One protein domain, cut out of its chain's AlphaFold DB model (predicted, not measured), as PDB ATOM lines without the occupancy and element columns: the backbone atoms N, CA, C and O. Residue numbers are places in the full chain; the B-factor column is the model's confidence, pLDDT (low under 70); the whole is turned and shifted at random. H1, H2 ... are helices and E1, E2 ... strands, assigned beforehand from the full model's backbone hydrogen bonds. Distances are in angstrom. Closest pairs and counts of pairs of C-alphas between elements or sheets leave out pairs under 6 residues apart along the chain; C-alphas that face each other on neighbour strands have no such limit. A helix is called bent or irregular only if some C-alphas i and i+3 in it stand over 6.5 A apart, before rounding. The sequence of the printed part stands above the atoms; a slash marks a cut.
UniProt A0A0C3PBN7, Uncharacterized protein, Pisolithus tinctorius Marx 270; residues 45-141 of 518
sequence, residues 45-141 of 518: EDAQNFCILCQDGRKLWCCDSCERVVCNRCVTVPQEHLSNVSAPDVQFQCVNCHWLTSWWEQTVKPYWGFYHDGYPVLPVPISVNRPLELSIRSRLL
ATOM      1  N   GLU A  45     -42.165 -12.318 -19.463       63.81
ATOM      2  CA  GLU A  45     -41.536 -13.164 -18.449       63.81
ATOM      3  C   GLU A  45     -41.983 -12.798 -17.021       63.81
ATOM      4  O   GLU A  45     -42.152 -11.630 -16.673       63.81
ATOM      5  N   ASP A  46     -42.145 -13.826 -16.182       67.00
ATOM      6  CA  ASP A  46     -42.804 -13.811 -14.864       67.00
ATOM      7  C   ASP A  46     -42.063 -13.052 -13.736       67.00
ATOM      8  O   ASP A  46     -42.370 -13.230 -12.554       67.00
ATOM      9  N   ALA A  47     -41.071 -12.217 -14.045       71.38
ATOM     10  CA  ALA A  47     -40.291 -11.545 -13.010       71.38
ATOM     11  C   ALA A  47     -41.064 -10.372 -12.375       71.38
ATOM     12  O   ALA A  47     -41.691  -9.558 -13.061       71.38
ATOM     13  N   GLN A  48     -40.994 -10.253 -11.041       81.75
ATOM     14  CA  GLN A  48     -41.465  -9.050 -10.356       81.75
ATOM     15  C   GLN A  48     -40.591  -7.861 -10.747       81.75
ATOM     16  O   GLN A  48     -39.387  -7.861 -10.514       81.75
ATOM     17  N   ASN A  49     -41.219  -6.825 -11.297       88.00
ATOM     18  CA  ASN A  49     -40.502  -5.664 -11.829       88.00
ATOM     19  C   ASN A  49     -40.484  -4.462 -10.880       88.00
ATOM     20  O   ASN A  49     -40.039  -3.393 -11.279       88.00
ATOM     21  N   PHE A  50     -40.958  -4.600  -9.639       91.19
ATOM     22  CA  PHE A  50     -41.086  -3.475  -8.708       91.19
ATOM     23  C   PHE A  50     -40.559  -3.819  -7.323       91.19
ATOM     24  O   PHE A  50     -40.993  -4.780  -6.691       91.19
ATOM     25  N   CYS A  51     -39.652  -2.979  -6.828       92.56
ATOM     26  CA  CYS A  51     -39.095  -3.077  -5.488       92.56
ATOM     27  C   CYS A  51     -40.203  -3.090  -4.428       92.56
ATOM     28  O   CYS A  51     -40.992  -2.153  -4.345       92.56
ATOM     29  N   ILE A  52     -40.210  -4.086  -3.540       91.81
ATOM     30  CA  ILE A  52     -41.212  -4.176  -2.463       91.81
ATOM     31  C   ILE A  52     -41.142  -3.007  -1.461       91.81
ATOM     32  O   ILE A  52     -42.116  -2.732  -0.765       91.81
ATOM     33  N   LEU A  53     -39.999  -2.317  -1.378       92.25
ATOM     34  CA  LEU A  53     -39.777  -1.237  -0.414       92.25
ATOM     35  C   LEU A  53     -40.213   0.137  -0.931       92.25
ATOM     36  O   LEU A  53     -40.739   0.920  -0.152       92.25
ATOM     37  N   CYS A  54     -39.992   0.437  -2.217       92.06
ATOM     38  CA  CYS A  54     -40.262   1.763  -2.793       92.06
ATOM     39  C   CYS A  54     -41.106   1.747  -4.069       92.06
ATOM     40  O   CYS A  54     -41.274   2.792  -4.692       92.06
ATOM     41  N   GLN A  55     -41.550   0.566  -4.510       89.75
ATOM     42  CA  GLN A  55     -42.454   0.384  -5.650       89.75
ATOM     43  C   GLN A  55     -41.888   0.905  -6.987       89.75
ATOM     44  O   GLN A  55     -42.628   1.158  -7.929       89.75
ATOM     45  N   ASP A  56     -40.560   1.042  -7.075       89.19
ATOM     46  CA  ASP A  56     -39.819   1.479  -8.268       89.19
ATOM     47  C   ASP A  56     -39.134   0.268  -8.929       89.19
ATOM     48  O   ASP A  56     -38.730  -0.672  -8.239       89.19
ATOM     49  N   GLY A  57     -38.986   0.289 -10.255       81.50
ATOM     50  CA  GLY A  57     -38.556  -0.855 -11.075       81.50
ATOM     51  C   GLY A  57     -37.122  -0.803 -11.604       81.50
ATOM     52  O   GLY A  57     -36.795  -1.389 -12.631       81.50
ATOM     53  N   ARG A  58     -36.238  -0.059 -10.939       84.75
ATOM     54  CA  ARG A  58     -34.806   0.027 -11.301       84.75
ATOM     55  C   ARG A  58     -34.044  -1.206 -10.825       84.75
ATOM     56  O   ARG A  58     -34.527  -1.852  -9.915       84.75
ATOM     57  N   LYS A  59     -32.815  -1.426 -11.326       92.38
ATOM     58  CA  LYS A  59     -31.826  -2.450 -10.887       92.38
ATOM     59  C   LYS A  59     -32.227  -3.200  -9.607       92.38
ATOM     60  O   LYS A  59     -32.070  -2.680  -8.496       92.38
ATOM     61  N   LEU A  60     -32.772  -4.394  -9.815       94.44
ATOM     62  CA  LEU A  60     -33.449  -5.203  -8.812       94.44
ATOM     63  C   LEU A  60     -32.562  -6.363  -8.360       94.44
ATOM     64  O   LEU A  60     -31.881  -6.980  -9.173       94.44
ATOM     65  N   TRP A  61     -32.627  -6.667  -7.069       95.94
ATOM     66  CA  TRP A  61     -32.152  -7.905  -6.466       95.94
ATOM     67  C   TRP A  61     -33.341  -8.849  -6.303       95.94
ATOM     68  O   TRP A  61     -34.311  -8.496  -5.623       95.94
ATOM     69  N   CYS A  62     -33.280 -10.019  -6.935       95.50
ATOM     70  CA  CYS A  62     -34.319 -11.045  -6.860       95.50
ATOM     71  C   CYS A  62     -34.081 -11.947  -5.658       95.50
ATOM     72  O   CYS A  62     -32.982 -12.455  -5.485       95.50
ATOM     73  N   CYS A  63     -35.088 -12.113  -4.802       96.19
ATOM     74  CA  CYS A  63     -34.969 -12.989  -3.646       96.19
ATOM     75  C   CYS A  63     -34.975 -14.459  -4.083       96.19
ATOM     76  O   CYS A  63     -35.869 -14.881  -4.806       96.19
ATOM     77  N   ASP A  64     -34.066 -15.270  -3.550       96.69
ATOM     78  CA  ASP A  64     -34.014 -16.704  -3.872       96.69
ATOM     79  C   ASP A  64     -35.070 -17.522  -3.118       96.69
ATOM     80  O   ASP A  64     -35.494 -18.587  -3.554       96.69
ATOM     81  N   SER A  65     -35.543 -17.023  -1.970       95.12
ATOM     82  CA  SER A  65     -36.556 -17.704  -1.151       95.12
ATOM     83  C   SER A  65     -38.007 -17.320  -1.476       95.12
ATOM     84  O   SER A  65     -38.931 -17.932  -0.937       95.12
ATOM     85  N   CYS A  66     -38.252 -16.272  -2.272       92.88
ATOM     86  CA  CYS A  66     -39.608 -15.855  -2.653       92.88
ATOM     87  C   CYS A  66     -39.606 -14.965  -3.903       92.88
ATOM     88  O   CYS A  66     -38.585 -14.420  -4.273       92.88
ATOM     89  N   GLU A  67     -40.770 -14.698  -4.488       90.81
ATOM     90  CA  GLU A  67     -40.896 -13.894  -5.721       90.81
ATOM     91  C   GLU A  67     -40.539 -12.398  -5.574       90.81
ATOM     92  O   GLU A  67     -40.627 -11.658  -6.548       90.81
ATOM     93  N   ARG A  68     -40.208 -11.909  -4.369       92.06
ATOM     94  CA  ARG A  68     -40.008 -10.470  -4.126       92.06
ATOM     95  C   ARG A  68     -38.676  -9.973  -4.657       92.06
ATOM     96  O   ARG A  68     -37.652 -10.637  -4.531       92.06
ATOM     97  N   VAL A  69     -38.688  -8.721  -5.097       93.62
ATOM     98  CA  VAL A  69     -37.497  -7.995  -5.532       93.62
ATOM     99  C   VAL A  69     -37.251  -6.747  -4.687       93.62
ATOM    100  O   VAL A  69     -38.183  -6.133  -4.154       93.62
ATOM    101  N   VAL A  70     -35.986  -6.349  -4.559       94.56
ATOM    102  CA  VAL A  70     -35.573  -5.132  -3.847       94.56
ATOM    103  C   VAL A  70     -34.582  -4.354  -4.703       94.56
ATOM    104  O   VAL A  70     -33.590  -4.912  -5.145       94.56
ATOM    105  N   CYS A  71     -34.811  -3.064  -4.946       95.50
ATOM    106  CA  CYS A  71     -33.880  -2.275  -5.751       95.50
ATOM    107  C   CYS A  71     -32.611  -1.898  -4.974       95.50
ATOM    108  O   CYS A  71     -32.619  -1.728  -3.749       95.50
ATOM    109  N   ASN A  72     -31.530  -1.665  -5.716       94.88
ATOM    110  CA  ASN A  72     -30.229  -1.265  -5.174       94.88
ATOM    111  C   ASN A  72     -30.218   0.093  -4.436       94.88
ATOM    112  O   ASN A  72     -29.246   0.421  -3.765       94.88
ATOM    113  N   ARG A  73     -31.277   0.904  -4.562       94.44
ATOM    114  CA  ARG A  73     -31.440   2.153  -3.797       94.44
ATOM    115  C   ARG A  73     -31.938   1.896  -2.381       94.44
ATOM    116  O   ARG A  73     -31.592   2.637  -1.464       94.44
ATOM    117  N   CYS A  74     -32.791   0.890  -2.216       95.94
ATOM    118  CA  CYS A  74     -33.350   0.539  -0.917       95.94
ATOM    119  C   CYS A  74     -32.406  -0.355  -0.113       95.94
ATOM    120  O   CYS A  74     -32.425  -0.285   1.111       95.94
ATOM    121  N   VAL A  75     -31.584  -1.155  -0.793       95.62
ATOM    122  CA  VAL A  75     -30.535  -1.997  -0.206       95.62
ATOM    123  C   VAL A  75     -29.240  -1.684  -0.950       95.62
ATOM    124  O   VAL A  75     -29.042  -2.137  -2.080       95.62
ATOM    125  N   THR A  76     -28.394  -0.858  -0.335       94.69
ATOM    126  CA  THR A  76     -27.133  -0.415  -0.944       94.69
ATOM    127  C   THR A  76     -26.022  -1.394  -0.604       94.69
ATOM    128  O   THR A  76     -25.703  -1.594   0.564       94.69
ATOM    129  N   VAL A  77     -25.406  -1.960  -1.639       96.31
ATOM    130  CA  VAL A  77     -24.185  -2.759  -1.516       96.31
ATOM    131  C   VAL A  77     -22.985  -1.854  -1.818       96.31
ATOM    132  O   VAL A  77     -23.024  -1.162  -2.840       96.31
ATOM    133  N   PRO A  78     -21.940  -1.828  -0.968       95.81
ATOM    134  CA  PRO A  78     -20.710  -1.096  -1.260       95.81
ATOM    135  C   PRO A  78     -20.094  -1.530  -2.595       95.81
ATOM    136  O   PRO A  78     -20.130  -2.710  -2.955       95.81
ATOM    137  N   GLN A  79     -19.541  -0.575  -3.341       96.25
ATOM    138  CA  GLN A  79     -19.082  -0.792  -4.715       96.25
ATOM    139  C   GLN A  79     -18.001  -1.883  -4.793       96.25
ATOM    140  O   GLN A  79     -17.999  -2.684  -5.726       96.25
ATOM    141  N   GLU A  80     -17.130  -1.943  -3.788       97.69
ATOM    142  CA  GLU A  80     -16.060  -2.928  -3.617       97.69
ATOM    143  C   GLU A  80     -16.563  -4.371  -3.457       97.69
ATOM    144  O   GLU A  80     -15.816  -5.314  -3.712       97.69
ATOM    145  N   HIS A  81     -17.830  -4.562  -3.080       97.69
ATOM    146  CA  HIS A  81     -18.432  -5.878  -2.873       97.69
ATOM    147  C   HIS A  81     -19.437  -6.275  -3.958       97.69
ATOM    148  O   HIS A  81     -19.943  -7.397  -3.920       97.69
ATOM    149  N   LEU A  82     -19.716  -5.411  -4.942       96.69
ATOM    150  CA  LEU A  82     -20.687  -5.715  -6.001       96.69
ATOM    151  C   LEU A  82     -20.325  -6.971  -6.797       96.69
ATOM    152  O   LEU A  82     -21.211  -7.764  -7.104       96.69
ATOM    153  N   SER A  83     -19.040  -7.177  -7.091       97.38
ATOM    154  CA  SER A  83     -18.563  -8.378  -7.785       97.38
ATOM    155  C   SER A  83     -18.805  -9.647  -6.967       97.38
ATOM    156  O   SER A  83     -19.183 -10.664  -7.536       97.38
ATOM    157  N   ASN A  84     -18.646  -9.573  -5.641       97.81
ATOM    158  CA  ASN A  84     -18.840 -10.714  -4.746       97.81
ATOM    159  C   ASN A  84     -20.319 -11.086  -4.656       97.81
ATOM    160  O   ASN A  84     -20.664 -12.244  -4.825       97.81
ATOM    161  N   VAL A  85     -21.207 -10.109  -4.433       97.50
ATOM    162  CA  VAL A  85     -22.648 -10.390  -4.296       97.50
ATOM    163  C   VAL A  85     -23.333 -10.755  -5.614       97.50
ATOM    164  O   VAL A  85     -24.456 -11.242  -5.595       97.50
ATOM    165  N   SER A  86     -22.680 -10.491  -6.750       96.75
ATOM    166  CA  SER A  86     -23.173 -10.865  -8.083       96.75
ATOM    167  C   SER A  86     -22.661 -12.235  -8.538       96.75
ATOM    168  O   SER A  86     -22.912 -12.624  -9.679       96.75
ATOM    169  N   ALA A  87     -21.900 -12.942  -7.697       97.62
ATOM    170  CA  ALA A  87     -21.441 -14.286  -8.009       97.62
ATOM    171  C   ALA A  87     -22.640 -15.261  -8.077       97.62
ATOM    172  O   ALA A  87     -23.609 -15.098  -7.336       97.62
ATOM    173  N   PRO A  88     -22.627 -16.243  -8.997       97.12
ATOM    174  CA  PRO A  88     -23.795 -17.080  -9.305       97.12
ATOM    175  C   PRO A  88     -24.203 -18.040  -8.174       97.12
ATOM    176  O   PRO A  88     -25.307 -18.573  -8.187       97.12
ATOM    177  N   ASP A  89     -23.304 -18.285  -7.230       97.69
ATOM    178  CA  ASP A  89     -23.469 -19.087  -6.017       97.69
ATOM    179  C   ASP A  89     -23.984 -18.268  -4.819       97.69
ATOM    180  O   ASP A  89     -24.334 -18.834  -3.781       97.69
ATOM    181  N   VAL A  90     -24.075 -16.941  -4.952       98.06
ATOM    182  CA  VAL A  90     -24.590 -16.061  -3.904       98.06
ATOM    183  C   VAL A  90     -26.104 -15.939  -3.994       98.06
ATOM    184  O   VAL A  90     -26.665 -15.563  -5.018       98.06
ATOM    185  N   GLN A  91     -26.759 -16.192  -2.865       98.12
ATOM    186  CA  GLN A  91     -28.197 -16.064  -2.693       98.12
ATOM    187  C   GLN A  91     -28.543 -14.731  -2.034       98.12
ATOM    188  O   GLN A  91     -27.994 -14.370  -0.989       98.12
ATOM    189  N   PHE A  92     -29.504 -14.016  -2.601       98.12
ATOM    190  CA  PHE A  92     -30.141 -12.865  -1.993       98.12
ATOM    191  C   PHE A  92     -31.413 -13.270  -1.234       98.12
ATOM    192  O   PHE A  92     -32.364 -13.842  -1.766       98.12
ATOM    193  N   GLN A  93     -31.486 -12.886   0.035       98.00
ATOM    194  CA  GLN A  93     -32.675 -13.001   0.864       98.00
ATOM    195  C   GLN A  93     -33.247 -11.609   1.126       98.00
ATOM    196  O   GLN A  93     -32.610 -10.781   1.771       98.00
ATOM    197  N   CYS A  94     -34.479 -11.349   0.679       96.12
ATOM    198  CA  CYS A  94     -35.121 -10.057   0.914       96.12
ATOM    199  C   CYS A  94     -35.424  -9.802   2.402       96.12
ATOM    200  O   CYS A  94     -35.597 -10.731   3.198       96.12
ATOM    201  N   VAL A  95     -35.610  -8.523   2.746       95.31
ATOM    202  CA  VAL A  95     -35.957  -8.050   4.099       95.31
ATOM    203  C   VAL A  95     -37.155  -8.804   4.687       95.31
ATOM    204  O   VAL A  95     -37.152  -9.149   5.864       95.31
ATOM    205  N   ASN A  96     -38.168  -9.116   3.873       93.75
ATOM    206  CA  ASN A  96     -39.377  -9.789   4.351       93.75
ATOM    207  C   ASN A  96     -39.113 -11.255   4.722       93.75
ATOM    208  O   ASN A  96     -39.640 -11.722   5.727       93.75
ATOM    209  N   CYS A  97     -38.315 -11.981   3.931       95.31
ATOM    210  CA  CYS A  97     -37.925 -13.355   4.254       95.31
ATOM    211  C   CYS A  97     -37.046 -13.387   5.504       95.31
ATOM    212  O   CYS A  97     -37.335 -14.159   6.412       95.31
ATOM    213  N   HIS A  98     -36.057 -12.492   5.594       95.44
ATOM    214  CA  HIS A  98     -35.224 -12.337   6.790       95.44
ATOM    215  C   HIS A  98     -36.057 -12.067   8.046       95.44
ATOM    216  O   HIS A  98     -35.876 -12.723   9.072       95.44
ATOM    217  N   TRP A  99     -37.001 -11.125   7.958       92.69
ATOM    218  CA  TRP A  99     -37.897 -10.794   9.064       92.69
ATOM    219  C   TRP A  99     -38.758 -11.986   9.475       92.69
ATOM    220  O   TRP A  99     -38.884 -12.262  10.663       92.69
ATOM    221  N   LEU A 100     -39.341 -12.705   8.511       91.94
ATOM    222  CA  LEU A 100     -40.152 -13.886   8.796       91.94
ATOM    223  C   LEU A 100     -39.324 -14.968   9.494       91.94
ATOM    224  O   LEU A 100     -39.769 -15.482  10.513       91.94
ATOM    225  N   THR A 101     -38.124 -15.273   9.004       93.00
ATOM    226  CA  THR A 101     -37.223 -16.245   9.644       93.00
ATOM    227  C   THR A 101     -36.861 -15.815  11.066       93.00
ATOM    228  O   THR A 101     -37.046 -16.583  12.005       93.00
ATOM    229  N   SER A 102     -36.449 -14.558  11.242       90.19
ATOM    230  CA  SER A 102     -36.117 -13.977  12.553       90.19
ATOM    231  C   SER A 102     -37.299 -14.047  13.530       90.19
ATOM    232  O   SER A 102     -37.140 -14.390  14.702       90.19
ATOM    233  N   TRP A 103     -38.510 -13.775  13.034       90.50
ATOM    234  CA  TRP A 103     -39.748 -13.855  13.806       90.50
ATOM    235  C   TRP A 103     -40.039 -15.280  14.286       90.50
ATOM    236  O   TRP A 103     -40.361 -15.474  15.457       90.50
ATOM    237  N   TRP A 104     -39.913 -16.278  13.407       91.00
ATOM    238  CA  TRP A 104     -40.127 -17.683  13.770       91.00
ATOM    239  C   TRP A 104     -39.096 -18.190  14.778       91.00
ATOM    240  O   TRP A 104     -39.439 -18.970  15.662       91.00
ATOM    241  N   GLU A 105     -37.860 -17.709  14.678       93.50
ATOM    242  CA  GLU A 105     -36.781 -18.041  15.607       93.50
ATOM    243  C   GLU A 105     -36.835 -17.245  16.919       93.50
ATOM    244  O   GLU A 105     -36.061 -17.529  17.827       93.50
ATOM    245  N   GLN A 106     -37.727 -16.254  17.032       93.25
ATOM    246  CA  GLN A 106     -37.824 -15.340  18.179       93.25
ATOM    247  C   GLN A 106     -36.501 -14.615  18.492       93.25
ATOM    248  O   GLN A 106     -36.224 -14.271  19.641       93.25
ATOM    249  N   THR A 107     -35.678 -14.358  17.470       94.31
ATOM    250  CA  THR A 107     -34.402 -13.645  17.617       94.31
ATOM    251  C   THR A 107     -34.311 -12.498  16.624       94.31
ATOM    252  O   THR A 107     -34.678 -12.628  15.459       94.31
ATOM    253  N   VAL A 108     -33.812 -11.345  17.073       92.06
ATOM    254  CA  VAL A 108     -33.544 -10.208  16.186       92.06
ATOM    255  C   VAL A 108     -32.125 -10.353  15.652       92.06
ATOM    256  O   VAL A 108     -31.160 -10.178  16.395       92.06
ATOM    257  N   LYS A 109     -31.994 -10.685  14.366       93.81
ATOM    258  CA  LYS A 109     -30.697 -10.788  13.688       93.81
ATOM    259  C   LYS A 109     -30.456  -9.582  12.774       93.81
ATOM    260  O   LYS A 109     -31.405  -9.123  12.126       93.81
ATOM    261  N   PRO A 110     -29.210  -9.085  12.668       96.25
ATOM    262  CA  PRO A 110     -28.849  -8.100  11.654       96.25
ATOM    263  C   PRO A 110     -29.196  -8.600  10.247       96.25
ATOM    264  O   PRO A 110     -29.071  -9.790   9.958       96.25
ATOM    265  N   TYR A 111     -29.642  -7.696   9.375       97.31
ATOM    266  CA  TYR A 111     -29.982  -8.031   7.995       97.31
ATOM    267  C   TYR A 111     -28.730  -8.012   7.113       97.31
ATOM    268  O   TYR A 111     -28.155  -6.954   6.869       97.31
ATOM    269  N   TRP A 112     -28.315  -9.181   6.625       97.75
ATOM    270  CA  TRP A 112     -27.125  -9.320   5.775       97.75
ATOM    271  C   TRP A 112     -27.433  -9.324   4.278       97.75
ATOM    272  O   TRP A 112     -26.571  -8.965   3.485       97.75
ATOM    273  N   GLY A 113     -28.651  -9.701   3.884       97.44
ATOM    274  CA  GLY A 113     -29.129  -9.687   2.499       97.44
ATOM    275  C   GLY A 113     -28.521 -10.753   1.580       97.44
ATOM    276  O   GLY A 113     -29.284 -11.422   0.901       97.44
ATOM    277  N   PHE A 114     -27.198 -10.937   1.559       98.44
ATOM    278  CA  PHE A 114     -26.501 -11.849   0.642       98.44
ATOM    279  C   PHE A 114     -25.742 -12.944   1.388       98.44
ATOM    280  O   PHE A 114     -24.968 -12.651   2.306       98.44
ATOM    281  N   TYR A 115     -25.936 -14.188   0.955       98.31
ATOM    282  CA  TYR A 115     -25.395 -15.381   1.595       98.31
ATOM    283  C   TYR A 115     -24.733 -16.312   0.580       98.31
ATOM    284  O   TYR A 115     -25.240 -16.492  -0.521       98.31
ATOM    285  N   HIS A 116     -23.632 -16.940   0.977       98.00
ATOM    286  CA  HIS A 116     -22.980 -18.032   0.260       98.00
ATOM    287  C   HIS A 116     -22.861 -19.211   1.226       98.00
ATOM    288  O   HIS A 116     -22.342 -19.044   2.331       98.00
ATOM    289  N   ASP A 117     -23.435 -20.363   0.872       96.44
ATOM    290  CA  ASP A 117     -23.520 -21.545   1.747       96.44
ATOM    291  C   ASP A 117     -24.073 -21.248   3.158       96.44
ATOM    292  O   ASP A 117     -23.657 -21.824   4.162       96.44
ATOM    293  N   GLY A 118     -25.021 -20.307   3.250       95.88
ATOM    294  CA  GLY A 118     -25.638 -19.882   4.511       95.88
ATOM    295  C   GLY A 118     -24.826 -18.875   5.337       95.88
ATOM    296  O   GLY A 118     -25.320 -18.407   6.364       95.88
ATOM    297  N   TYR A 119     -23.628 -18.486   4.893       97.50
ATOM    298  CA  TYR A 119     -22.796 -17.476   5.551       97.50
ATOM    299  C   TYR A 119     -22.921 -16.107   4.869       97.50
ATOM    300  O   TYR A 119     -22.996 -16.053   3.640       97.50
ATOM    301  N   PRO A 120     -22.928 -14.988   5.620       98.00
ATOM    302  CA  PRO A 120     -22.956 -13.651   5.030       98.00
ATOM    303  C   PRO A 120     -21.758 -13.389   4.111       98.00
ATOM    304  O   PRO A 120     -20.613 -13.606   4.502       98.00
ATOM    305  N   VAL A 121     -22.021 -12.873   2.907       98.06
ATOM    306  CA  VAL A 121     -20.968 -12.505   1.934       98.06
ATOM    307  C   VAL A 121     -20.319 -11.164   2.285       98.06
ATOM    308  O   VAL A 121     -19.144 -10.932   2.003       98.06
ATOM    309  N   LEU A 122     -21.092 -10.257   2.882       97.75
ATOM    310  CA  LEU A 122     -20.627  -8.925   3.250       97.75
ATOM    311  C   LEU A 122     -20.021  -8.924   4.658       97.75
ATOM    312  O   LEU A 122     -20.536  -9.614   5.537       97.75
ATOM    313  N   PRO A 123     -18.979  -8.111   4.910       97.44
ATOM    314  CA  PRO A 123     -18.348  -8.019   6.228       97.44
ATOM    315  C   PRO A 123     -19.187  -7.231   7.244       97.44
ATOM    316  O   PRO A 123     -18.952  -7.327   8.447       97.44
ATOM    317  N   VAL A 124     -20.166  -6.450   6.774       97.12
ATOM    318  CA  VAL A 124     -21.073  -5.650   7.605       97.12
ATOM    319  C   VAL A 124     -22.537  -5.875   7.207       97.12
ATOM    320  O   VAL A 124     -22.812  -6.091   6.022       97.12
ATOM    321  N   PRO A 125     -23.488  -5.803   8.161       97.31
ATOM    322  CA  PRO A 125     -24.911  -5.850   7.848       97.31
ATOM    323  C   PRO A 125     -25.316  -4.720   6.898       97.31
ATOM    324  O   PRO A 125     -24.800  -3.602   6.982       97.31
ATOM    325  N   ILE A 126     -26.273  -4.989   6.012       96.44
ATOM    326  CA  ILE A 126     -26.730  -4.001   5.037       96.44
ATOM    327  C   ILE A 126     -27.753  -3.069   5.665       96.44
ATOM    328  O   ILE A 126     -28.706  -3.489   6.325       96.44
ATOM    329  N   SER A 127     -27.598  -1.784   5.367       94.62
ATOM    330  CA  SER A 127     -28.586  -0.768   5.705       94.62
ATOM    331  C   SER A 127     -29.754  -0.780   4.717       94.62
ATOM    332  O   SER A 127     -29.574  -0.697   3.498       94.62
ATOM    333  N   VAL A 128     -30.970  -0.857   5.258       95.25
ATOM    334  CA  VAL A 128     -32.207  -0.670   4.498       95.25
ATOM    335  C   VAL A 128     -32.545   0.819   4.514       95.25
ATOM    336  O   VAL A 128     -32.962   1.366   5.530       95.25
ATOM    337  N   ASN A 129     -32.354   1.491   3.382       94.31
ATOM    338  CA  ASN A 129     -32.386   2.958   3.300       94.31
ATOM    339  C   ASN A 129     -33.794   3.552   3.164       94.31
ATOM    340  O   ASN A 129     -33.955   4.768   3.049       94.31
ATOM    341  N   ARG A 130     -34.825   2.708   3.093       88.94
ATOM    342  CA  ARG A 130     -36.216   3.134   2.926       88.94
ATOM    343  C   ARG A 130     -37.124   2.388   3.896       88.94
ATOM    344  O   ARG A 130     -36.931   1.188   4.080       88.94
ATOM    345  N   PRO A 131     -38.119   3.073   4.483       86.06
ATOM    346  CA  PRO A 131     -39.145   2.388   5.248       86.06
ATOM    347  C   PRO A 131     -39.915   1.438   4.329       86.06
ATOM    348  O   PRO A 131     -40.017   1.665   3.123       86.06
ATOM    349  N   LEU A 132     -40.472   0.380   4.911       82.56
ATOM    350  CA  LEU A 132     -41.420  -0.466   4.204       82.56
ATOM    351  C   LEU A 132     -42.691   0.348   3.936       82.56
ATOM    352  O   LEU A 132     -43.474   0.591   4.850       82.56
ATOM    353  N   GLU A 133     -42.902   0.756   2.685       81.25
ATOM    354  CA  GLU A 133     -44.163   1.390   2.277       81.25
ATOM    355  C   GLU A 133     -45.327   0.393   2.286       81.25
ATOM    356  O   GLU A 133     -46.489   0.776   2.410       81.25
ATOM    357  N   LEU A 134     -45.017  -0.901   2.170       81.12
ATOM    358  CA  LEU A 134     -45.989  -1.981   2.108       81.12
ATOM    359  C   LEU A 134     -45.877  -2.887   3.329       81.12
ATOM    360  O   LEU A 134     -44.791  -3.134   3.851       81.12
ATOM    361  N   SER A 135     -47.005  -3.471   3.741       83.31
ATOM    362  CA  SER A 135     -46.988  -4.528   4.755       83.31
ATOM    363  C   SER A 135     -46.043  -5.658   4.327       83.31
ATOM    364  O   SER A 135     -46.007  -6.024   3.152       83.31
ATOM    365  N   ILE A 136     -45.340  -6.267   5.287       78.19
ATOM    366  CA  ILE A 136     -44.394  -7.382   5.080       78.19
ATOM    367  C   ILE A 136     -45.054  -8.567   4.345       78.19
ATOM    368  O   ILE A 136     -44.399  -9.358   3.661       78.19
ATOM    369  N   ARG A 137     -46.380  -8.688   4.454       78.75
ATOM    370  CA  ARG A 137     -47.161  -9.737   3.787       78.75
ATOM    371  C   ARG A 137     -47.567  -9.382   2.360       78.75
ATOM    372  O   ARG A 137     -47.918 -10.279   1.601       78.75
ATOM    373  N   SER A 138     -47.475  -8.115   1.983       80.50
ATOM    374  CA  SER A 138     -47.854  -7.636   0.658       80.50
ATOM    375  C   SER A 138     -46.951  -8.228  -0.420       80.50
ATOM    376  O   SER A 138     -45.779  -8.563  -0.184       80.50
ATOM    377  N   ARG A 139     -47.521  -8.359  -1.614       77.38
ATOM    378  CA  ARG A 139     -46.809  -8.709  -2.839       77.38
ATOM    379  C   ARG A 139     -47.211  -7.718  -3.922       77.38
ATOM    380  O   ARG A 139     -48.391  -7.409  -4.071       77.38
ATOM    381  N   LEU A 140     -46.219  -7.229  -4.652       78.69
ATOM    382  CA  LEU A 140     -46.420  -6.513  -5.903       78.69
ATOM    383  C   LEU A 140     -46.442  -7.561  -7.007       78.69
ATOM    384  O   LEU A 140     -45.398  -8.021  -7.455       78.69
ATOM    385  N   LEU A 141     -47.636  -8.014  -7.377       70.50
ATOM    386  CA  LEU A 141     -47.777  -8.976  -8.461       70.50
ATOM    387  C   LEU A 141     -47.796  -8.201  -9.780       70.50
ATOM    388  O   LEU A 141     -48.803  -7.585 -10.108       70.50
TER     389      LEU A 141
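What this domain is: This is residues 45 to 141 of the 518 residues of an uncharacterized protein of Pisolithus tinctorius Marx 270 (UniProt A0A0C3PBN7). Little regular structure: a rounded body mostly of loops, with the small hairpin E1-E2 near the middle and helices H1 and H2 far from each other at its margins. Short pairings tie E3 to residues 91 to 92 and 119 to 120. The printed part has 97 residues, in the order E1, E2, H1, H2, E3, mixed in class, with 26 residues in named elements. It is compact, radius of gyration of the C-alphas 12.8 A, spanning 32 by 31 by 24 A.

Where its parts are: E1, residues 60 to 62, begins at C-alpha (-33.449, -5.203, -8.812). E2 is 69 to 71, H1 79 to 85, 10.2 A, and H2 95 to 104, 14.3 A. E3, 114 to 116, ends at C-alpha (-22.980, -18.032, 0.260).

How they stand to each other: Hairpin E1 and E2 is antiparallel at 152 degrees; N 61 and O 70 are 2.8 A apart, within hydrogen-bond range. E2 and H2 are only just apart, closest 8.5 A. The closest C-alphas of H1 and E3, Val 85 and Phe 114, are 6.4 A apart. In H2 every O i to N i+4 pair is within range; irregular H1, with C-alphas 80 and 83 7.3 A apart, has 1 of 3, and 2 of 4 O i to N i+3 pairs.

The domain as a whole: The C-alphas farthest apart, Glu 45 and Gln 106, are 36.9 A apart. The printed part has no cut, and the four links between elements are short. Residues 45 to 46 have pLDDT under 70.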